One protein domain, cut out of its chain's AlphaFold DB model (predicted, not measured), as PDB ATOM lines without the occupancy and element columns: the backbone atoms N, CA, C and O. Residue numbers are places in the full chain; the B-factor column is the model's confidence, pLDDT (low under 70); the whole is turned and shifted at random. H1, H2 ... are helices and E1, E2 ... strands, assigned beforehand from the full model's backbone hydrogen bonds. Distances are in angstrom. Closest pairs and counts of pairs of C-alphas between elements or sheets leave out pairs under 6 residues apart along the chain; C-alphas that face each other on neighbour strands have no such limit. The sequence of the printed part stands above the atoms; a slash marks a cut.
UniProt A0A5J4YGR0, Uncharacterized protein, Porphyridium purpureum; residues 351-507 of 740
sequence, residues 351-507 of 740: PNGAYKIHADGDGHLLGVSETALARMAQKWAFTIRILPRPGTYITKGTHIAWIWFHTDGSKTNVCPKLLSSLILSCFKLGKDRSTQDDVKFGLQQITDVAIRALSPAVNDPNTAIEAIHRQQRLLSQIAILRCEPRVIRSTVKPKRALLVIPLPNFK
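AT A GLANCE: This is residues 351 to 507 of the 740 residues of an uncharacterized protein of Porphyridium purpureum (UniProt A0A5J4YGR0). A five-stranded sheet with helices H1 and H2 over one face makes the body, and a long helical hairpin, H3 and H4, runs out from it as an arm that makes much of the length. The antiparallel pair E2 and E5 forms a small second sheet. The printed part has 157 residues, with four named helices and seven named strands in the order E1 E2 H1 E3 E4 H2 E5 H3 H4 E6 E7, and its class is mixed, helices and strands. The large sheet is mixed, in the order E1 E4 E3 E7 E6. The whole is loose, with a radius of gyration of the C-alphas of 19.7 A, and elongated, spanning 66 by 34 by 25 A.

IN THESE COORDINATES: Begin with the large sheet: find E1 at residues 355 to 358, from C-alpha 355 at (31.614, -14.655, 75.885), then E4 at 399 to 405, 18.3 A long, E3 at 382 to 386, 13.1 A, E7 at 497 to 501 and E6 at 486 to 489. H1 is residues 370 to 380, 15.4 A long, and H2 is 416 to 424, 12.1 A. E2 is 363 to 368, 13.7 A, and E5 is 427 to 430. H3, residues 439 to 453, runs 21.8 A; H4, residues 461 to 479, runs 25.5 A to C-alpha 479 at (11.341, -29.854, 99.623).

HOW THE PARTS SIT: In the large sheet, look at E4 and E3, an antiparallel hairpin, where N 385 and O 402 are 2.9 A apart, within hydrogen-bond range. E3 and E7 are parallel, with N 386 and O 500 at 2.9 A. H1 and H2 lie on the same face, two layers, helices on one face of a sheet. H1, at a height over the sheet of 8.2 A, is over E7 and only just over E3, where 3 of its C-alphas fall. H2, at 9.4 A, is slantwise to E1 at 52 degrees on the local plane. H1 and H2 are close but not clearly touching, their closest C-alphas, Leu 373 and Ile 423, 7.1 A apart. In E2 and E5, antiparallel, N 366 and O 428 are 2.8 A apart. H3 and H4 touch, opposite ways at a shallow tilt of 19 degrees, closest at the C-alphas of Ala 450 and Ala 464, 4.2 A. In H1, H2 and H3 every O i to N i+4 pair is within hydrogen-bond range; in H4, 14 of 15.

THE WHOLE: The C-alphas farthest apart are those of Gly 409 and Asn 459, 66.7 A. The printed part has no cut, and the link from E3 to E4 is long. Mean pLDDT of the printed part is 85.3; look for values under 70 at residues 407 to 414, 483 and 493 to 494.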
ATOM      1  N   PRO A 351      33.266 -23.370  78.512       85.38
ATOM      2  CA  PRO A 351      34.552 -23.525  77.854       85.38
ATOM      3  C   PRO A 351      35.422 -22.275  78.013       85.38
ATOM      4  O   PRO A 351      34.930 -21.141  78.092       85.38
ATOM      5  N   ASN A 352      36.739 -22.482  77.979       75.62
ATOM      6  CA  ASN A 352      37.716 -21.399  77.929       75.62
ATOM      7  C   ASN A 352      37.484 -20.566  76.656       75.62
ATOM      8  O   ASN A 352      37.577 -21.081  75.546       75.62
ATOM      9  N   GLY A 353      37.142 -19.283  76.818       77.88
ATOM     10  CA  GLY A 353      36.782 -18.388  75.707       77.88
ATOM     11  C   GLY A 353      35.282 -18.111  75.546       77.88
ATOM     12  O   GLY A 353      34.895 -17.445  74.587       77.88
ATOM     13  N   ALA A 354      34.431 -18.570  76.471       85.56
ATOM     14  CA  ALA A 354      33.026 -18.170  76.507       85.56
ATOM     15  C   ALA A 354      32.868 -16.640  76.636       85.56
ATOM     16  O   ALA A 354      33.531 -15.980  77.441       85.56
ATOM     17  N   TYR A 355      31.948 -16.074  75.856       88.06
ATOM     18  CA  TYR A 355      31.614 -14.655  75.885       88.06
ATOM     19  C   TYR A 355      30.835 -14.314  77.156       88.06
ATOM     20  O   TYR A 355      29.873 -14.996  77.517       88.06
ATOM     21  N   LYS A 356      31.242 -13.221  77.806       91.38
ATOM     22  CA  LYS A 356      30.606 -12.677  79.008       91.38
ATOM     23  C   LYS A 356      29.613 -11.586  78.635       91.38
ATOM     24  O   LYS A 356      29.976 -10.631  77.951       91.38
ATOM     25  N   ILE A 357      28.383 -11.697  79.123       92.00
ATOM     26  CA  ILE A 357      27.367 -10.649  78.993       92.00
ATOM     27  C   ILE A 357      27.269  -9.878  80.296       92.00
ATOM     28  O   ILE A 357      26.992 -10.452  81.351       92.00
ATOM     29  N   HIS A 358      27.472  -8.568  80.210       93.38
ATOM     30  CA  HIS A 358      27.397  -7.656  81.342       93.38
ATOM     31  C   HIS A 358      26.081  -6.879  81.331       93.38
ATOM     32  O   HIS A 358      25.541  -6.587  80.269       93.38
ATOM     33  N   ALA A 359      25.556  -6.559  82.511       92.56
ATOM     34  CA  ALA A 359      24.339  -5.775  82.665       92.56
ATOM     35  C   ALA A 359      24.542  -4.303  82.272       92.56
ATOM     36  O   ALA A 359      25.529  -3.679  82.664       92.56
ATOM     37  N   ASP A 360      23.554  -3.725  81.586       89.38
ATOM     38  CA  ASP A 360      23.594  -2.328  81.126       89.38
ATOM     39  C   ASP A 360      23.048  -1.312  82.144       89.38
ATOM     40  O   ASP A 360      23.245  -0.103  81.984       89.38
ATOM     41  N   GLY A 361      22.385  -1.777  83.207       89.06
ATOM     42  CA  GLY A 361      21.769  -0.922  84.218       89.06
ATOM     43  C   GLY A 361      21.592  -1.609  85.566       89.06
ATOM     44  O   GLY A 361      21.903  -2.790  85.720       89.06
ATOM     45  N   ASP A 362      21.073  -0.841  86.523       92.56
ATOM     46  CA  ASP A 362      20.890  -1.257  87.912       92.56
ATOM     47  C   ASP A 362      19.430  -1.646  88.201       92.56
ATOM     48  O   ASP A 362      18.493  -0.985  87.740       92.56
ATOM     49  N   GLY A 363      19.219  -2.695  88.997       91.62
ATOM     50  CA  GLY A 363      17.896  -3.084  89.489       91.62
ATOM     51  C   GLY A 363      17.767  -4.562  89.850       91.62
ATOM     52  O   GLY A 363      18.669  -5.367  89.636       91.62
ATOM     53  N   HIS A 364      16.610  -4.944  90.385       91.00
ATOM     54  CA  HIS A 364      16.257  -6.339  90.625       91.00
ATOM     55  C   HIS A 364      15.871  -7.045  89.326       91.00
ATOM     56  O   HIS A 364      15.076  -6.525  88.540       91.00
ATOM     57  N   LEU A 365      16.368  -8.265  89.130       90.88
ATOM     58  CA  LEU A 365      15.917  -9.124  88.041       90.88
ATOM     59  C   LEU A 365      14.467  -9.561  88.283       90.88
ATOM     60  O   LEU A 365      14.200 -10.366  89.168       90.88
ATOM     61  N   LEU A 366      13.523  -9.046  87.499       86.62
ATOM     62  CA  LEU A 366      12.105  -9.411  87.586       86.62
ATOM     63  C   LEU A 366      11.784 -10.708  86.849       86.62
ATOM     64  O   LEU A 366      10.816 -11.381  87.176       86.62
ATOM     65  N   GLY A 367      12.562 -11.042  85.826       84.88
ATOM     66  CA  GLY A 367      12.405 -12.283  85.085       84.88
ATOM     67  C   GLY A 367      13.109 -12.245  83.740       84.88
ATOM     68  O   GLY A 367      13.703 -11.234  83.343       84.88
ATOM     69  N   VAL A 368      13.067 -13.390  83.067       86.19
ATOM     70  CA  VAL A 368      13.814 -13.646  81.839       86.19
ATOM     71  C   VAL A 368      12.902 -14.305  80.812       86.19
ATOM     72  O   VAL A 368      12.136 -15.210  81.137       86.19
ATOM     73  N   SER A 369      12.992 -13.873  79.554       85.94
ATOM     74  CA  SER A 369      12.286 -14.526  78.450       85.94
ATOM     75  C   SER A 369      12.970 -15.837  78.049       85.94
ATOM     76  O   SER A 369      13.786 -15.872  77.125       85.94
ATOM     77  N   GLU A 370      12.623 -16.934  78.729       84.69
ATOM     78  CA  GLU A 370      13.184 -18.269  78.459       84.69
ATOM     79  C   GLU A 370      12.967 -18.695  76.997       84.69
ATOM     80  O   GLU A 370      13.873 -19.201  76.337       84.69
ATOM     81  N   THR A 371      11.772 -18.425  76.459       82.88
ATOM     82  CA  THR A 371      11.395 -18.806  75.087       82.88
ATOM     83  C   THR A 371      12.189 -18.055  74.019       82.88
ATOM     84  O   THR A 371      12.568 -18.650  73.010       82.88
ATOM     85  N   ALA A 372      12.460 -16.763  74.223       83.50
ATOM     86  CA  ALA A 372      13.253 -15.972  73.288       83.50
ATOM     87  C   ALA A 372      14.715 -16.427  73.292       83.50
ATOM     88  O   ALA A 372      15.275 -16.682  72.225       83.50
ATOM     89  N   LEU A 373      15.292 -16.614  74.483       88.06
ATOM     90  CA  LEU A 373      16.661 -17.098  74.641       88.06
ATOM     91  C   LEU A 373      16.846 -18.494  74.036       88.06
ATOM     92  O   LEU A 373      17.786 -18.702  73.277       88.06
ATOM     93  N   ALA A 374      15.920 -19.425  74.288       86.44
ATOM     94  CA  ALA A 374      15.975 -20.769  73.713       86.44
ATOM     95  C   ALA A 374      15.868 -20.753  72.177       86.44
ATOM     96  O   ALA A 374      16.616 -21.455  71.498       86.44
ATOM     97  N   ARG A 375      14.989 -19.918  71.600       83.81
ATOM     98  CA  ARG A 375      14.878 -19.758  70.135       83.81
ATOM     99  C   ARG A 375      16.138 -19.157  69.518       83.81
ATOM    100  O   ARG A 375      16.551 -19.596  68.448       83.81
ATOM    101  N   MET A 376      16.739 -18.165  70.176       84.88
ATOM    102  CA  MET A 376      18.002 -17.554  69.747       84.88
ATOM    103  C   MET A 376      19.141 -18.576  69.776       84.88
ATOM    104  O   MET A 376      19.802 -18.772  68.758       84.88
ATOM    105  N   ALA A 377      19.295 -19.288  70.895       86.94
ATOM    106  CA  ALA A 377      20.257 -20.374  71.055       86.94
ATOM    107  C   ALA A 377      20.081 -21.465  69.983       86.94
ATOM    108  O   ALA A 377      21.055 -21.924  69.387       86.94
ATOM    109  N   GLN A 378      18.834 -21.836  69.661       84.69
ATOM    110  CA  GLN A 378      18.550 -22.831  68.625       84.69
ATOM    111  C   GLN A 378      18.924 -22.336  67.223       84.69
ATOM    112  O   GLN A 378      19.599 -23.054  66.486       84.69
ATOM    113  N   LYS A 379      18.503 -21.120  66.855       81.88
ATOM    114  CA  LYS A 379      18.727 -20.544  65.519       81.88
ATOM    115  C   LYS A 379      20.208 -20.305  65.229       81.88
ATOM    116  O   LYS A 379      20.642 -20.478  64.096       81.88
ATOM    117  N   TRP A 380      20.961 -19.886  66.239       81.06
ATOM    118  CA  TRP A 380      22.353 -19.451  66.103       81.06
ATOM    119  C   TRP A 380      23.370 -20.411  66.716       81.06
ATOM    120  O   TRP A 380      24.550 -20.084  66.779       81.06
ATOM    121  N   ALA A 381      22.917 -21.588  67.143       83.69
ATOM    122  CA  ALA A 381      23.759 -22.704  67.552       83.69
ATOM    123  C   ALA A 381      24.762 -22.419  68.692       83.69
ATOM    124  O   ALA A 381      25.861 -22.976  68.724       83.69
ATOM    125  N   PHE A 382      24.339 -21.632  69.683       87.25
ATOM    126  CA  PHE A 382      25.083 -21.400  70.926       87.25
ATOM    127  C   PHE A 382      24.310 -21.855  72.163       87.25
ATOM    128  O   PHE A 382      23.093 -22.032  72.117       87.25
ATOM    129  N   THR A 383      25.018 -21.999  73.279       89.25
ATOM    130  CA  THR A 383      24.427 -22.219  74.605       89.25
ATOM    131  C   THR A 383      24.535 -20.957  75.442       89.25
ATOM    132  O   THR A 383      25.539 -20.249  75.382       89.25
ATOM    133  N   ILE A 384      23.498 -20.691  76.235       91.06
ATOM    134  CA  ILE A 384      23.475 -19.618  77.227       91.06
ATOM    135  C   ILE A 384      23.431 -20.233  78.624       91.06
ATOM    136  O   ILE A 384      22.579 -21.076  78.905       91.06
ATOM    137  N   ARG A 385      24.274 -19.749  79.537       92.19
ATOM    138  CA  ARG A 385      24.161 -20.039  80.971       92.19
ATOM    139  C   ARG A 385      23.899 -18.754  81.737       92.19
ATOM    140  O   ARG A 385      24.762 -17.882  81.796       92.19
ATOM    141  N   ILE A 386      22.708 -18.649  82.318       92.44
ATOM    142  CA  ILE A 386      22.312 -17.523  83.165       92.44
ATOM    143  C   ILE A 386      22.931 -17.706  84.555       92.44
ATOM    144  O   ILE A 386      22.980 -18.816  85.081       92.44
ATOM    145  N   LEU A 387      23.405 -16.612  85.147       90.56
ATOM    146  CA  LEU A 387      23.987 -16.584  86.491       90.56
ATOM    147  C   LEU A 387      23.019 -16.066  87.571       90.56
ATOM    148  O   LEU A 387      22.873 -16.735  88.598       90.56
ATOM    149  N   PRO A 388      22.352 -14.905  87.402       90.56
ATOM    150  CA  PRO A 388      21.464 -14.373  88.423       90.56
ATOM    151  C   PRO A 388      20.120 -15.098  88.424       90.56
ATOM    152  O   PRO A 388      19.613 -15.537  87.391       90.56
ATOM    153  N   ARG A 389      19.507 -15.162  89.605       87.31
ATOM    154  CA  ARG A 389      18.132 -15.634  89.775       87.31
ATOM    155  C   ARG A 389      17.179 -14.439  89.787       87.31
ATOM    156  O   ARG A 389      17.588 -13.347  90.193       87.31
ATOM    157  N   PRO A 390      15.910 -14.616  89.389       87.12
ATOM    158  CA  PRO A 390      14.884 -13.621  89.666       87.12
ATOM    159  C   PRO A 390      14.918 -13.198  91.143       87.12
ATOM    160  O   PRO A 390      15.083 -14.033  92.034       87.12
ATOM    161  N   GLY A 391      14.854 -11.890  91.389       86.94
ATOM    162  CA  GLY A 391      15.033 -11.280  92.704       86.94
ATOM    163  C   GLY A 391      16.426 -10.724  92.990       86.94
ATOM    164  O   GLY A 391      16.553  -9.790  93.789       86.94
ATOM    165  N   THR A 392      17.471 -11.250  92.342       90.19
ATOM    166  CA  THR A 392      18.850 -10.775  92.524       90.19
ATOM    167  C   THR A 392      18.962  -9.309  92.108       90.19
ATOM    168  O   THR A 392      18.485  -8.925  91.040       90.19
ATOM    169  N   TYR A 393      19.582  -8.492  92.961       92.44
ATOM    170  CA  TYR A 393      19.932  -7.116  92.620       92.44
ATOM    171  C   TYR A 393      21.176  -7.122  91.730       92.44
ATOM    172  O   TYR A 393      22.197  -7.704  92.093       92.44
ATOM    173  N   ILE A 394      21.064  -6.519  90.554       93.75
ATOM    174  CA  ILE A 394      22.098  -6.465  89.526       93.75
ATOM    175  C   ILE A 394      22.551  -5.014  89.417       93.75
ATOM    176  O   ILE A 394      21.714  -4.118  89.321       93.75
ATOM    177  N   THR A 395      23.863  -4.791  89.426       93.94
ATOM    178  CA  THR A 395      24.456  -3.486  89.122       93.94
ATOM    179  C   THR A 395      25.009  -3.467  87.703       93.94
ATOM    180  O   THR A 395      25.392  -4.502  87.148       93.94
ATOM    181  N   LYS A 396      25.091  -2.282  87.108       93.19
ATOM    182  CA  LYS A 396      25.692  -2.064  85.799       93.19
ATOM    183  C   LYS A 396      27.118  -2.617  85.768       93.19
ATOM    184  O   LYS A 396      27.916  -2.377  86.669       93.19
ATOM    185  N   GLY A 397      27.441  -3.366  84.718       91.19
ATOM    186  CA  GLY A 397      28.721  -4.060  84.569       91.19
ATOM    187  C   GLY A 397      28.773  -5.440  85.230       91.19
ATOM    188  O   GLY A 397      29.707  -6.196  84.962       91.19
ATOM    189  N   THR A 398      27.770  -5.831  86.024       93.69
ATOM    190  CA  THR A 398      27.697  -7.187  86.592       93.69
ATOM    191  C   THR A 398      27.585  -8.220  85.482       93.69
ATOM    192  O   THR A 398      26.812  -8.056  84.542       93.69
ATOM    193  N   HIS A 399      28.338  -9.306  85.595       93.50
ATOM    194  CA  HIS A 399      28.274 -10.414  84.656       93.50
ATOM    195  C   HIS A 399      27.003 -11.258  84.881       93.50
ATOM    196  O   HIS A 399      26.827 -11.834  85.954       93.50
ATOM    197  N   ILE A 400      26.116 -11.327  83.882       93.25
ATOM    198  CA  ILE A 400      24.787 -11.954  84.009       93.25
ATOM    199  C   ILE A 400      24.633 -13.267  83.234       93.25
ATOM    200  O   ILE A 400      23.801 -14.093  83.611       93.25
ATOM    201  N   ALA A 401      25.395 -13.484  82.162       92.75
ATOM    202  CA  ALA A 401      25.273 -14.699  81.364       92.75
ATOM    203  C   ALA A 401      26.554 -15.034  80.597       92.75
ATOM    204  O   ALA A 401      27.196 -14.150  80.034       92.75
ATOM    205  N   TRP A 402      26.850 -16.328  80.516       92.06
ATOM    206  CA  TRP A 402      27.868 -16.888  79.631       92.06
ATOM    207  C   TRP A 402      27.254 -17.337  78.307       92.06
ATOM    208  O   TRP A 402      26.148 -17.884  78.300       92.06
ATOM    209  N   ILE A 403      27.996 -17.172  77.210       91.38
ATOM    210  CA  ILE A 403      27.627 -17.671  75.880       91.38
ATOM    211  C   ILE A 403      28.813 -18.371  75.235       91.38
ATOM    212  O   ILE A 403      29.915 -17.828  75.202       91.38
ATOM    213  N   TRP A 404      28.580 -19.530  74.632       88.50
ATOM    214  CA  TRP A 404      29.580 -20.187  73.796       88.50
ATOM    215  C   TRP A 404      28.936 -20.909  72.615       88.50
ATOM    216  O   TRP A 404      27.797 -21.376  72.693       88.50
ATOM    217  N   PHE A 405      29.671 -20.972  71.510       84.75
ATOM    218  CA  PHE A 405      29.250 -21.605  70.262       84.75
ATOM    219  C   PHE A 405      29.834 -23.017  70.178       84.75
ATOM    220  O   PHE A 405      30.947 -23.246  70.639       84.75
ATOM    221  N   HIS A 406      29.085 -23.955  69.592       74.56
ATOM    222  CA  HIS A 406      29.501 -25.366  69.501       74.56
ATOM    223  C   HIS A 406      30.273 -25.713  68.228       74.56
ATOM    224  O   HIS A 406      30.875 -26.778  68.152       74.56
ATOM    225  N   THR A 407      30.256 -24.848  67.217       66.75
ATOM    226  CA  THR A 407      30.987 -25.059  65.962       66.75
ATOM    227  C   THR A 407      31.741 -23.795  65.566       66.75
ATOM    228  O   THR A 407      31.208 -22.689  65.665       66.75
ATOM    229  N   ASP A 408      32.975 -23.940  65.076       57.19
ATOM    230  CA  ASP A 408      33.821 -22.802  64.680       57.19
ATOM    231  C   ASP A 408      33.208 -21.975  63.535       57.19
ATOM    232  O   ASP A 408      33.346 -20.751  63.505       57.19
ATOM    233  N   GLY A 409      32.431 -22.618  62.652       52.47
ATOM    234  CA  GLY A 409      31.626 -21.963  61.609       52.47
ATOM    235  C   GLY A 409      30.289 -21.375  62.090       52.47
ATOM    236  O   GLY A 409      29.603 -20.707  61.324       52.47
ATOM    237  N   SER A 410      29.904 -21.602  63.352       53.75
ATOM    238  CA  SER A 410      28.710 -21.022  63.983       53.75
ATOM    239  C   SER A 410      28.996 -19.696  64.684       53.75
ATOM    240  O   SER A 410      28.069 -19.122  65.266       53.75
ATOM    241  N   LYS A 411      30.226 -19.164  64.618       56.81
ATOM    242  CA  LYS A 411      30.461 -17.749  64.920       56.81
ATOM    243  C   LYS A 411      29.549 -16.940  64.010       56.81
ATOM    244  O   LYS A 411      29.808 -16.769  62.825       56.81
ATOM    245  N   THR A 412      28.410 -16.534  64.560       56.38
ATOM    246  CA  THR A 412      27.437 -15.754  63.813       56.38
ATOM    247  C   THR A 412      28.141 -14.536  63.229       56.38
ATOM    248  O   THR A 412      28.894 -13.874  63.937       56.38
ATOM    249  N   ASN A 413      27.829 -14.171  61.983       61.47
ATOM    250  CA  ASN A 413      28.235 -12.882  61.399       61.47
ATOM    251  C   ASN A 413      27.620 -11.676  62.149       61.47
ATOM    252  O   ASN A 413      27.647 -10.557  61.652       61.47
ATOM    253  N   VAL A 414      27.006 -11.896  63.319       63.91
ATOM    254  CA  VAL A 414      26.373 -10.899  64.178       63.91
ATOM    255  C   VAL A 414      27.452 -10.213  65.001       63.91
ATOM    256  O   VAL A 414      28.205 -10.860  65.724       63.91
ATOM    257  N   CYS A 415      27.489  -8.882  64.935       75.56
ATOM    258  CA  CYS A 415      28.359  -8.079  65.785       75.56
ATOM    259  C   CYS A 415      28.146  -8.452  67.273       75.56
ATOM    260  O   CYS A 415      26.997  -8.427  67.733       75.56
ATOM    261  N   PRO A 416      29.207  -8.728  68.059       78.06
ATOM    262  CA  PRO A 416      29.089  -9.094  69.476       78.06
ATOM    263  C   PRO A 416      28.281  -8.093  70.313       78.06
ATOM    264  O   PRO A 416      27.549  -8.483  71.224       78.06
ATOM    265  N   LYS A 417      28.349  -6.799  69.967       80.69
ATOM    266  CA  LYS A 417      27.557  -5.738  70.609       80.69
ATOM    267  C   LYS A 417      26.054  -5.914  70.370       80.69
ATOM    268  O   LYS A 417      25.271  -5.785  71.305       80.69
ATOM    269  N   LEU A 418      25.659  -6.263  69.144       80.81
ATOM    270  CA  LEU A 418      24.259  -6.499  68.782       80.81
ATOM    271  C   LEU A 418      23.717  -7.785  69.421       80.81
ATOM    272  O   LEU A 418      22.580  -7.824  69.881       80.81
ATOM    273  N   LEU A 419      24.537  -8.839  69.492       83.38
ATOM    274  CA  LEU A 419      24.173 -10.064  70.208       83.38
ATOM    275  C   LEU A 419      23.965  -9.791  71.704       83.38
ATOM    276  O   LEU A 419      22.992 -10.266  72.291       83.38
ATOM    277  N   SER A 420      24.843  -8.983  72.302       86.62
ATOM    278  CA  SER A 420      24.727  -8.588  73.706       86.62
ATOM    279  C   SER A 420      23.441  -7.803  73.957       86.62
ATOM    280  O   SER A 420      22.702  -8.148  74.875       86.62
ATOM    281  N   SER A 421      23.106  -6.828  73.104       85.94
ATOM    282  CA  SER A 421      21.870  -6.047  73.250       85.94
ATOM    283  C   SER A 421      20.607  -6.901  73.081       85.94
ATOM    284  O   SER A 421      19.650  -6.743  73.836       85.94
ATOM    285  N   LEU A 422      20.609  -7.858  72.144       85.19
ATOM    286  CA  LEU A 422      19.525  -8.831  71.963       85.19
ATOM    287  C   LEU A 422      19.298  -9.673  73.218       85.19
ATOM    288  O   LEU A 422      18.167  -9.835  73.671       85.19
ATOM    289  N   ILE A 423      20.374 -10.206  73.789       88.19
ATOM    290  CA  ILE A 423      20.296 -11.043  74.984       88.19
ATOM    291  C   ILE A 423      19.846 -10.207  76.174       88.19
ATOM    292  O   ILE A 423      18.920 -10.612  76.866       88.19
ATOM    293  N   LEU A 424      20.406  -9.010  76.354       89.38
ATOM    294  CA  LEU A 424      20.003  -8.076  77.405       89.38
ATOM    295  C   LEU A 424      18.531  -7.667  77.291       89.38
ATOM    296  O   LEU A 424      17.857  -7.566  78.312       89.38
ATOM    297  N   SER A 425      17.986  -7.547  76.074       86.31
ATOM    298  CA  SER A 425      16.555  -7.287  75.857       86.31
ATOM    299  C   SER A 425      15.635  -8.404  76.377       86.31
ATOM    300  O   SER A 425      14.442  -8.171  76.578       86.31
ATOM    301  N   CYS A 426      16.177  -9.603  76.635       88.44
ATOM    302  CA  CYS A 426      15.454 -10.725  77.233       88.44
ATOM    303  C   CYS A 426      15.427 -10.686  78.770       88.44
ATOM    304  O   CYS A 426      14.696 -11.479  79.369       88.44
ATOM    305  N   PHE A 427      16.203  -9.804  79.410       89.44
ATOM    306  CA  PHE A 427      16.233  -9.621  80.862       89.44
ATOM    307  C   PHE A 427      15.395  -8.406  81.246       89.44
ATOM    308  O   PHE A 427      15.594  -7.307  80.728       89.44
ATOM    309  N   LYS A 428      14.476  -8.577  82.201       88.94
ATOM    310  CA  LYS A 428      13.725  -7.450  82.755       88.94
ATOM    311  C   LYS A 428      14.286  -7.044  84.110       88.94
ATOM    312  O   LYS A 428      14.131  -7.776  85.082       88.94
ATOM    313  N   LEU A 429      14.873  -5.852  84.180       89.81
ATOM    314  CA  LEU A 429      15.253  -5.211  85.441       89.81
ATOM    315  C   LEU A 429      14.124  -4.298  85.943       89.81
ATOM    316  O   LEU A 429      13.442  -3.641  85.149       89.81
ATOM    317  N   GLY A 430      13.920  -4.268  87.257       85.94
ATOM    318  CA  GLY A 430      12.943  -3.427  87.947       85.94
ATOM    319  C   GLY A 430      13.519  -2.789  89.210       85.94
ATOM    320  O   GLY A 430      14.511  -3.263  89.754       85.94
ATOM    321  N   LYS A 431      12.899  -1.703  89.684       85.25
ATOM    322  CA  LYS A 431      13.322  -1.025  90.924       85.25
ATOM    323  C   LYS A 431      12.964  -1.818  92.182       85.25
ATOM    324  O   LYS A 431      13.757  -1.853  93.111       85.25
ATOM    325  N   ASP A 432      11.808  -2.478  92.170       80.38
ATOM    326  CA  ASP A 432      11.282  -3.254  93.294       80.38
ATOM    327  C   ASP A 432      11.294  -4.755  92.985       80.38
ATOM    328  O   ASP A 432      11.201  -5.158  91.824       80.38
ATOM    329  N   ARG A 433      11.364  -5.597  94.023       83.25
ATOM    330  CA  ARG A 433      11.211  -7.058  93.888       83.25
ATOM    331  C   ARG A 433       9.754  -7.440  93.604       83.25
ATOM    332  O   ARG A 433       8.818  -6.760  94.021       83.25
ATOM    333  N   SER A 434       9.562  -8.573  92.929       78.25
ATOM    334  CA  SER A 434       8.249  -9.140  92.595       78.25
ATOM    335  C   SER A 434       8.089 -10.522  93.225       78.25
ATOM    336  O   SER A 434       8.859 -11.421  92.921       78.25
ATOM    337  N   THR A 435       7.060 -10.713  94.048       73.75
ATOM    338  CA  THR A 435       6.695 -11.997  94.687       73.75
ATOM    339  C   THR A 435       6.333 -13.105  93.700       73.75
ATOM    340  O   THR A 435       6.528 -14.279  93.980       73.75
ATOM    341  N   GLN A 436       5.819 -12.735  92.530       73.75
ATOM    342  CA  GLN A 436       5.338 -13.665  91.500       73.75
ATOM    343  C   GLN A 436       6.464 -14.415  90.786       73.75
ATOM    344  O   GLN A 436       6.221 -15.475  90.221       73.75
ATOM    345  N   ASP A 437       7.667 -13.841  90.780       76.00
ATOM    346  CA  ASP A 437       8.835 -14.411  90.110       76.00
ATOM    347  C   ASP A 437       9.971 -14.663  91.123       76.00
ATOM    348  O   ASP A 437      10.972 -15.275  90.793       76.00
ATOM    349  N   ASP A 438       9.844 -14.235  92.381       86.75
ATOM    350  CA  ASP A 438      10.867 -14.410  93.412       86.75
ATOM    351  C   ASP A 438      10.305 -15.188  94.605       86.75
ATOM    352  O   ASP A 438       9.757 -14.625  95.558       86.75
ATOM    353  N   VAL A 439      10.488 -16.512  94.560       88.88
ATOM    354  CA  VAL A 439      10.067 -17.440  95.623       88.88
ATOM    355  C   VAL A 439      10.680 -17.057  96.972       88.88
ATOM    356  O   VAL A 439      10.008 -17.110  98.001       88.88
ATOM    357  N   LYS A 440      11.948 -16.622  96.982       89.69
ATOM    358  CA  LYS A 440      12.632 -16.223  98.218       89.69
ATOM    359  C   LYS A 440      11.973 -14.988  98.823       89.69
ATOM    360  O   LYS A 440      11.880 -14.893 100.040       89.69
ATOM    361  N   PHE A 441      11.521 -14.042  97.999       89.38
ATOM    362  CA  PHE A 441      10.830 -12.851  98.487       89.38
ATOM    363  C   PHE A 441       9.483 -13.179  99.130       89.38
ATOM    364  O   PHE A 441       9.193 -12.652 100.201       89.38
ATOM    365  N   GLY A 442       8.696 -14.073  98.523       90.50
ATOM    366  CA  GLY A 442       7.421 -14.522  99.091       90.50
ATOM    367  C   GLY A 442       7.587 -15.220 100.445       90.50
ATOM    368  O   GLY A 442       6.927 -14.855 101.419       90.50
ATOM    369  N   LEU A 443       8.558 -16.136 100.546       93.00
ATOM    370  CA  LEU A 443       8.941 -16.759 101.819       93.00
ATOM    371  C   LEU A 443       9.385 -15.711 102.848       93.00
ATOM    372  O   LEU A 443       8.945 -15.741 103.994       93.00
ATOM    373  N   GLN A 444      10.217 -14.751 102.440       92.06
ATOM    374  CA  GLN A 444      10.728 -13.703 103.322       92.06
ATOM    375  C   GLN A 444       9.616 -12.791 103.859       92.06
ATOM    376  O   GLN A 444       9.644 -12.451 105.035       92.06
ATOM    377  N   GLN A 445       8.612 -12.437 103.051       91.25
ATOM    378  CA  GLN A 445       7.473 -11.634 103.511       91.25
ATOM    379  C   GLN A 445       6.692 -12.317 104.641       91.25
ATOM    380  O   GLN A 445       6.318 -11.653 105.603       91.25
ATOM    381  N   ILE A 446       6.458 -13.630 104.546       93.50
ATOM    382  CA  ILE A 446       5.762 -14.389 105.596       93.50
ATOM    383  C   ILE A 446       6.661 -14.523 106.839       93.50
ATOM    384  O   ILE A 446       6.182 -14.394 107.965       93.50
ATOM    385  N   THR A 447       7.971 -14.724 106.658       94.38
ATOM    386  CA  THR A 447       8.940 -14.747 107.768       94.38
ATOM    387  C   THR A 447       8.998 -13.407 108.500       94.38
ATOM    388  O   THR A 447       9.032 -13.393 109.726       94.38
ATOM    389  N   ASP A 448       8.952 -12.282 107.781       91.62
ATOM    390  CA  ASP A 448       8.952 -10.947 108.386       91.62
ATOM    391  C   ASP A 448       7.727 -10.743 109.300       91.62
ATOM    392  O   ASP A 448       7.858 -10.143 110.366       91.62
ATOM    393  N   VAL A 449       6.552 -11.282 108.932       91.50
ATOM    394  CA  VAL A 449       5.355 -11.264 109.797       91.50
ATOM    395  C   VAL A 449       5.588 -12.066 111.070       91.50
ATOM    396  O   VAL A 449       5.291 -11.577 112.156       91.50
ATOM    397  N   ALA A 450       6.143 -13.274 110.947       93.50
ATOM    398  CA  ALA A 450       6.419 -14.127 112.097       93.50
ATOM    399  C   ALA A 450       7.426 -13.477 113.058       93.50
ATOM    400  O   ALA A 450       7.163 -13.393 114.251       93.50
ATOM    401  N   ILE A 451       8.546 -12.958 112.543       93.12
ATOM    402  CA  ILE A 451       9.565 -12.279 113.358       93.12
ATOM    403  C   ILE A 451       8.975 -11.043 114.042       93.12
ATOM    404  O   ILE A 451       9.243 -10.806 115.217       93.12
ATOM    405  N   ARG A 452       8.156 -10.257 113.332       90.94
ATOM    406  CA  ARG A 452       7.511  -9.082 113.924       90.94
ATOM    407  C   ARG A 452       6.535  -9.470 115.029       90.94
ATOM    408  O   ARG A 452       6.540  -8.822 116.070       90.94
ATOM    409  N   ALA A 453       5.743 -10.519 114.824       91.81
ATOM    410  CA  ALA A 453       4.828 -11.039 115.833       91.81
ATOM    411  C   ALA A 453       5.580 -11.534 117.084       91.81
ATOM    412  O   ALA A 453       5.153 -11.251 118.195       91.81
ATOM    413  N   LEU A 454       6.745 -12.167 116.910       93.25
ATOM    414  CA  LEU A 454       7.627 -12.609 118.003       93.25
ATOM    415  C   LEU A 454       8.457 -11.485 118.636       93.25
ATOM    416  O   LEU A 454       9.160 -11.715 119.616       93.25
ATOM    417  N   SER A 455       8.437 -10.276 118.072       90.50
ATOM    418  CA  SER A 455       9.242  -9.181 118.608       90.50
ATOM    419  C   SER A 455       8.764  -8.787 120.012       90.50
ATOM    420  O   SER A 455       7.556  -8.814 120.261       90.50
ATOM    421  N   PRO A 456       9.660  -8.328 120.909       86.69
ATOM    422  CA  PRO A 456       9.283  -7.936 122.272       86.69
ATOM    423  C   PRO A 456       8.189  -6.861 122.338       86.69
ATOM    424  O   PRO A 456       7.466  -6.774 123.322       86.69
ATOM    425  N   ALA A 457       8.063  -6.040 121.288       86.19
ATOM    426  CA  ALA A 457       7.066  -4.977 121.204       86.19
ATOM    427  C   ALA A 457       5.650  -5.476 120.858       86.19
ATOM    428  O   ALA A 457       4.685  -4.779 121.153       86.19
ATOM    429  N   VAL A 458       5.522  -6.636 120.201       87.81
ATOM    430  CA  VAL A 458       4.226  -7.200 119.779       87.81
ATOM    431  C   VAL A 458       3.866  -8.426 120.616       87.81
ATOM    432  O   VAL A 458       2.758  -8.486 121.136       87.81
ATOM    433  N   ASN A 459       4.805  -9.365 120.765       89.88
ATOM    434  CA  ASN A 459       4.684 -10.584 121.565       89.88
ATOM    435  C   ASN A 459       3.382 -11.382 121.319       89.88
ATOM    436  O   ASN A 459       2.653 -11.728 122.247       89.88
ATOM    437  N   ASP A 460       3.083 -11.660 120.047       92.38
ATOM    438  CA  ASP A 460       1.918 -12.428 119.599       92.38
ATOM    439  C   ASP A 460       2.346 -13.788 119.000       92.38
ATOM    440  O   ASP A 460       2.537 -13.916 117.780       92.38
ATOM    441  N   PRO A 461       2.497 -14.840 119.830       93.88
ATOM    442  CA  PRO A 461       2.926 -16.158 119.364       93.88
ATOM    443  C   PRO A 461       1.895 -16.833 118.451       93.88
ATOM    444  O   PRO A 461       2.273 -17.638 117.598       93.88
ATOM    445  N   ASN A 462       0.606 -16.496 118.556       93.62
ATOM    446  CA  ASN A 462      -0.438 -17.099 117.724       93.62
ATOM    447  C   ASN A 462      -0.308 -16.656 116.264       93.62
ATOM    448  O   ASN A 462      -0.325 -17.495 115.360       93.62
ATOM    449  N   THR A 463      -0.102 -15.356 116.023       91.81
ATOM    450  CA  THR A 463       0.166 -14.847 114.668       91.81
ATOM    451  C   THR A 463       1.459 -15.436 114.097       91.81
ATOM    452  O   THR A 463       1.507 -15.793 112.916       91.81
ATOM    453  N   ALA A 464       2.492 -15.611 114.926       94.56
ATOM    454  CA  ALA A 464       3.730 -16.262 114.503       94.56
ATOM    455  C   ALA A 464       3.509 -17.730 114.099       94.56
ATOM    456  O   ALA A 464       3.976 -18.158 113.044       94.56
ATOM    457  N   ILE A 465       2.752 -18.494 114.893       95.69
ATOM    458  CA  ILE A 465       2.392 -19.888 114.597       95.69
ATOM    459  C   ILE A 465       1.622 -19.991 113.271       95.69
ATOM    460  O   ILE A 465       1.914 -20.869 112.457       95.69
ATOM    461  N   GLU A 466       0.689 -19.075 113.022       94.00
ATOM    462  CA  GLU A 466      -0.113 -19.022 111.795       94.00
ATOM    463  C   GLU A 466       0.754 -18.732 110.549       94.00
ATOM    464  O   GLU A 466       0.577 -19.339 109.485       94.00
ATOM    465  N   ALA A 467       1.765 -17.866 110.678       94.75
ATOM    466  CA  ALA A 467       2.773 -17.653 109.638       94.75
ATOM    467  C   ALA A 467       3.652 -18.903 109.424       94.75
ATOM    468  O   ALA A 467       3.895 -19.307 108.284       94.75
ATOM    469  N   ILE A 468       4.069 -19.573 110.505       96.06
ATOM    470  CA  ILE A 468       4.864 -20.810 110.462       96.06
ATOM    471  C   ILE A 468       4.111 -21.946 109.746       96.06
ATOM    472  O   ILE A 468       4.726 -22.708 109.000       96.06
ATOM    473  N   HIS A 469       2.787 -22.066 109.900       95.25
ATOM    474  CA  HIS A 469       2.004 -23.087 109.178       95.25
ATOM    475  C   HIS A 469       2.031 -22.866 107.661       95.25
ATOM    476  O   HIS A 469       2.168 -23.823 106.898       95.25
ATOM    477  N   ARG A 470       1.965 -21.610 107.204       94.44
ATOM    478  CA  ARG A 470       2.115 -21.279 105.774       94.44
ATOM    479  C   ARG A 470       3.525 -21.559 105.271       94.44
ATOM    480  O   ARG A 470       3.677 -22.095 104.174       94.44
ATOM    481  N   GLN A 471       4.546 -21.287 106.088       95.38
ATOM    482  CA  GLN A 471       5.923 -21.674 105.768       95.38
ATOM    483  C   GLN A 471       6.074 -23.189 105.641       95.38
ATOM    484  O   GLN A 471       6.703 -23.645 104.692       95.38
ATOM    485  N   GLN A 472       5.457 -23.976 106.532       95.06
ATOM    486  CA  GLN A 472       5.429 -25.436 106.412       95.06
ATOM    487  C   GLN A 472       4.843 -25.849 105.062       95.06
ATOM    488  O   GLN A 472       5.463 -26.621 104.341       95.06
ATOM    489  N   ARG A 473       3.678 -25.303 104.693       93.00
ATOM    490  CA  ARG A 473       3.018 -25.614 103.419       93.00
ATOM    491  C   ARG A 473       3.931 -25.345 102.216       93.00
ATOM    492  O   ARG A 473       4.067 -26.221 101.364       93.00
ATOM    493  N   LEU A 474       4.579 -24.180 102.163       92.88
ATOM    494  CA  LEU A 474       5.487 -23.813 101.070       92.88
ATOM    495  C   LEU A 474       6.762 -24.662 101.067       92.88
ATOM    496  O   LEU A 474       7.142 -25.206 100.032       92.88
ATOM    497  N   LEU A 475       7.422 -24.809 102.218       93.75
ATOM    498  CA  LEU A 475       8.675 -25.551 102.322       93.75
ATOM    499  C   LEU A 475       8.479 -27.045 102.082       93.75
ATOM    500  O   LEU A 475       9.313 -27.626 101.405       93.75
ATOM    501  N   SER A 476       7.386 -27.660 102.544       90.94
ATOM    502  CA  SER A 476       7.069 -29.063 102.239       90.94
ATOM    503  C   SER A 476       6.875 -29.291 100.738       90.94
ATOM    504  O   SER A 476       7.311 -30.317 100.224       90.94
ATOM    505  N   GLN A 477       6.276 -28.336 100.016       87.06
ATOM    506  CA  GLN A 477       6.166 -28.410  98.556       87.06
ATOM    507  C   GLN A 477       7.527 -28.230  97.875       87.06
ATOM    508  O   GLN A 477       7.882 -29.012  97.002       87.06
ATOM    509  N   ILE A 478       8.321 -27.236  98.283       88.44
ATOM    510  CA  ILE A 478       9.648 -26.984  97.694       88.44
ATOM    511  C   ILE A 478      10.614 -28.141  97.995       88.44
ATOM    512  O   ILE A 478      11.417 -28.522  97.147       88.44
ATOM    513  N   ALA A 479      10.497 -28.755  99.173       86.62
ATOM    514  CA  ALA A 479      11.341 -29.854  99.623       86.62
ATOM    515  C   ALA A 479      11.235 -31.116  98.754       86.62
ATOM    516  O   ALA A 479      12.176 -31.907  98.736       86.62
ATOM    517  N   ILE A 480      10.142 -31.279  98.003       81.50
ATOM    518  CA  ILE A 480       9.924 -32.402  97.077       81.50
ATOM    519  C   ILE A 480      10.161 -32.025  95.601       81.50
ATOM    520  O   ILE A 480       9.916 -32.822  94.690       81.50
ATOM    521  N   LEU A 481      10.587 -30.789  95.328       78.62
ATOM    522  CA  LEU A 481      10.911 -30.307  93.984       78.62
ATOM    523  C   LEU A 481      12.417 -30.407  93.729       78.62
ATOM    524  O   LEU A 481      13.223 -30.217  94.644       78.62
ATOM    525  N   ARG A 482      12.801 -30.693  92.479       70.81
ATOM    526  CA  ARG A 482      14.213 -30.694  92.065       70.81
ATOM    527  C   ARG A 482      14.765 -29.275  92.150       70.81
ATOM    528  O   ARG A 482      14.155 -28.366  91.596       70.81
ATOM    529  N   CYS A 483      15.902 -29.085  92.814       69.69
ATOM    530  CA  CYS A 483      16.552 -27.772  92.920       69.69
ATOM    531  C   CYS A 483      17.783 -27.636  92.011       69.69
ATOM    532  O   CYS A 483      18.453 -26.602  92.046       69.69
ATOM    533  N   GLU A 484      18.063 -28.652  91.191       70.94
ATOM    534  CA  GLU A 484      19.099 -28.619  90.158       70.94
ATOM    535  C   GLU A 484      18.835 -27.509  89.129       70.94
ATOM    536  O   GLU A 484      17.676 -27.191  88.858       70.94
ATOM    537  N   PRO A 485      19.874 -26.910  88.520       75.31
ATOM    538  CA  PRO A 485      19.699 -25.953  87.437       75.31
ATOM    539  C   PRO A 485      18.825 -26.514  86.313       75.31
ATOM    540  O   PRO A 485      19.011 -27.634  85.840       75.31
ATOM    541  N   ARG A 486      17.888 -25.701  85.837       78.50
ATOM    542  CA  ARG A 486      16.992 -26.088  84.754       78.50
ATOM    543  C   ARG A 486      17.725 -25.975  83.421       78.50
ATOM    544  O   ARG A 486      18.184 -24.890  83.062       78.50
ATOM    545  N   VAL A 487      17.795 -27.073  82.669       81.81
ATOM    546  CA  VAL A 487      18.450 -27.126  81.353       81.81
ATOM    547  C   VAL A 487      17.407 -27.315  80.252       81.81
ATOM    548  O   VAL A 487      16.741 -28.344  80.182       81.81
ATOM    549  N   ILE A 488      17.283 -26.332  79.362       81.94
ATOM    550  CA  ILE A 488      16.487 -26.439  78.134       81.94
ATOM    551  C   ILE A 488      17.381 -27.012  77.039       81.94
ATOM    552  O   ILE A 488      18.457 -26.466  76.780       81.94
ATOM    553  N   ARG A 489      16.934 -28.075  76.366       82.31
ATOM    554  CA  ARG A 489      17.676 -28.744  75.285       82.31
ATOM    555  C   ARG A 489      17.010 -28.559  73.917       82.31
ATOM    556  O   ARG A 489      15.823 -28.262  73.822       82.31
ATOM    557  N   SER A 490      17.801 -28.728  72.859       78.56
ATOM    558  CA  SER A 490      17.336 -28.762  71.467       78.56
ATOM    559  C   SER A 490      16.434 -29.968  71.227       78.56
ATOM    560  O   SER A 490      16.762 -31.082  71.632       78.56
ATOM    561  N   THR A 491      15.336 -29.753  70.503       73.69
ATOM    562  CA  THR A 491      14.462 -30.825  70.003       73.69
ATOM    563  C   THR A 491      15.092 -31.590  68.835       73.69
ATOM    564  O   THR A 491      14.756 -32.745  68.592       73.69
ATOM    565  N   VAL A 492      16.035 -30.965  68.125       72.19
ATOM    566  CA  VAL A 492      16.779 -31.563  67.009       72.19
ATOM    567  C   VAL A 492      17.984 -32.323  67.561       72.19
ATOM    568  O   VAL A 492      18.717 -31.766  68.381       72.19
ATOM    569  N   LYS A 493      18.195 -33.570  67.114       68.31
ATOM    570  CA  LYS A 493      19.380 -34.373  67.462       68.31
ATOM    571  C   LYS A 493      20.650 -33.775  66.818       68.31
ATOM    572  O   LYS A 493      20.584 -33.400  65.650       68.31
ATOM    573  N   PRO A 494      21.798 -33.731  67.525       69.00
ATOM    574  CA  PRO A 494      21.993 -34.113  68.928       69.00
ATOM    575  C   PRO A 494      21.326 -33.124  69.902       69.00
ATOM    576  O   PRO A 494      21.328 -31.915  69.669       69.00
ATOM    577  N   LYS A 495      20.765 -33.644  71.008       70.25
ATOM    578  CA  LYS A 495      20.059 -32.876  72.055       70.25
ATOM    579  C   LYS A 495      21.022 -31.986  72.861       70.25
ATOM    580  O   LYS A 495      21.289 -32.222  74.036       70.25
ATOM    581  N   ARG A 496      21.565 -30.950  72.229       78.00
ATOM    582  CA  ARG A 496      22.448 -29.964  72.869       78.00
ATOM    583  C   ARG A 496      21.699 -29.114  73.896       78.00
ATOM    584  O   ARG A 496      20.515 -28.821  73.712       78.00
ATOM    585  N   ALA A 497      22.397 -28.656  74.934       83.69
ATOM    586  CA  ALA A 497      21.875 -27.658  75.865       83.69
ATOM    587  C   ALA A 497      21.781 -26.283  75.181       83.69
ATOM    588  O   ALA A 497      22.739 -25.820  74.569       83.69
ATOM    589  N   LEU A 498      20.630 -25.626  75.279       85.25
ATOM    590  CA  LEU A 498      20.381 -24.293  74.720       85.25
ATOM    591  C   LEU A 498      20.447 -23.212  75.791       85.25
ATOM    592  O   LEU A 498      21.067 -22.171  75.589       85.25
ATOM    593  N   LEU A 499      19.808 -23.465  76.932       86.88
ATOM    594  CA  LEU A 499      19.700 -22.506  78.021       86.88
ATOM    595  C   LEU A 499      19.811 -23.228  79.360       86.88
ATOM    596  O   LEU A 499      19.089 -24.192  79.603       86.88
ATOM    597  N   VAL A 500      20.684 -22.731  80.229       87.81
ATOM    598  CA  VAL A 500      20.825 -23.180  81.615       87.81
ATOM    599  C   VAL A 500      20.367 -22.052  82.533       87.81
ATOM    600  O   VAL A 500      20.919 -20.949  82.484       87.81
ATOM    601  N   ILE A 501      19.355 -22.327  83.353       85.00
ATOM    602  CA  ILE A 501      18.733 -21.373  84.273       85.00
ATOM    603  C   ILE A 501      19.006 -21.825  85.712       85.00
ATOM    604  O   ILE A 501      18.708 -22.971  86.060       85.00
ATOM    605  N   PRO A 502      19.546 -20.951  86.576       84.38
ATOM    606  CA  PRO A 502      19.791 -21.297  87.966       84.38
ATOM    607  C   PRO A 502      18.460 -21.400  88.718       84.38
ATOM    608  O   PRO A 502      17.671 -20.455  88.730       84.38
ATOM    609  N   LEU A 503      18.227 -22.530  89.386       78.88
ATOM    610  CA  LEU A 503      17.102 -22.701  90.302       78.88
ATOM    611  C   LEU A 503      17.510 -22.346  91.741       78.88
ATOM    612  O   LEU A 503      18.699 -22.340  92.084       78.88
ATOM    613  N   PRO A 504      16.555 -21.950  92.600       78.62
ATOM    614  CA  PRO A 504      16.872 -21.658  93.983       78.62
ATOM    615  C   PRO A 504      17.222 -22.947  94.737       78.62
ATOM    616  O   PRO A 504      16.428 -23.879  94.806       78.62
ATOM    617  N   ASN A 505      18.411 -22.964  95.342       84.88
ATOM    618  CA  ASN A 505      18.851 -24.069  96.189       84.88
ATOM    619  C   ASN A 505      17.964 -24.169  97.444       84.88
ATOM    620  O   ASN A 505      17.799 -23.173  98.163       84.88
ATOM    621  N   PHE A 506      17.450 -25.372  97.722       88.88
ATOM    622  CA  PHE A 506      16.650 -25.674  98.907       88.88
ATOM    623  C   PHE A 506      17.327 -25.218 100.200       88.88
ATOM    624  O   PHE A 506      16.690 -24.524 100.985       88.88
ATOM    625  N   LYS A 507      18.626 -25.501 100.390       90.56
ATOM    626  CA  LYS A 507      19.393 -25.104 101.585       90.56
ATOM    627  C   LYS A 507      19.296 -23.605 101.845       90.56
ATOM    628  O   LYS A 507      19.010 -23.176 102.957       90.56
TER     629      LYS A 507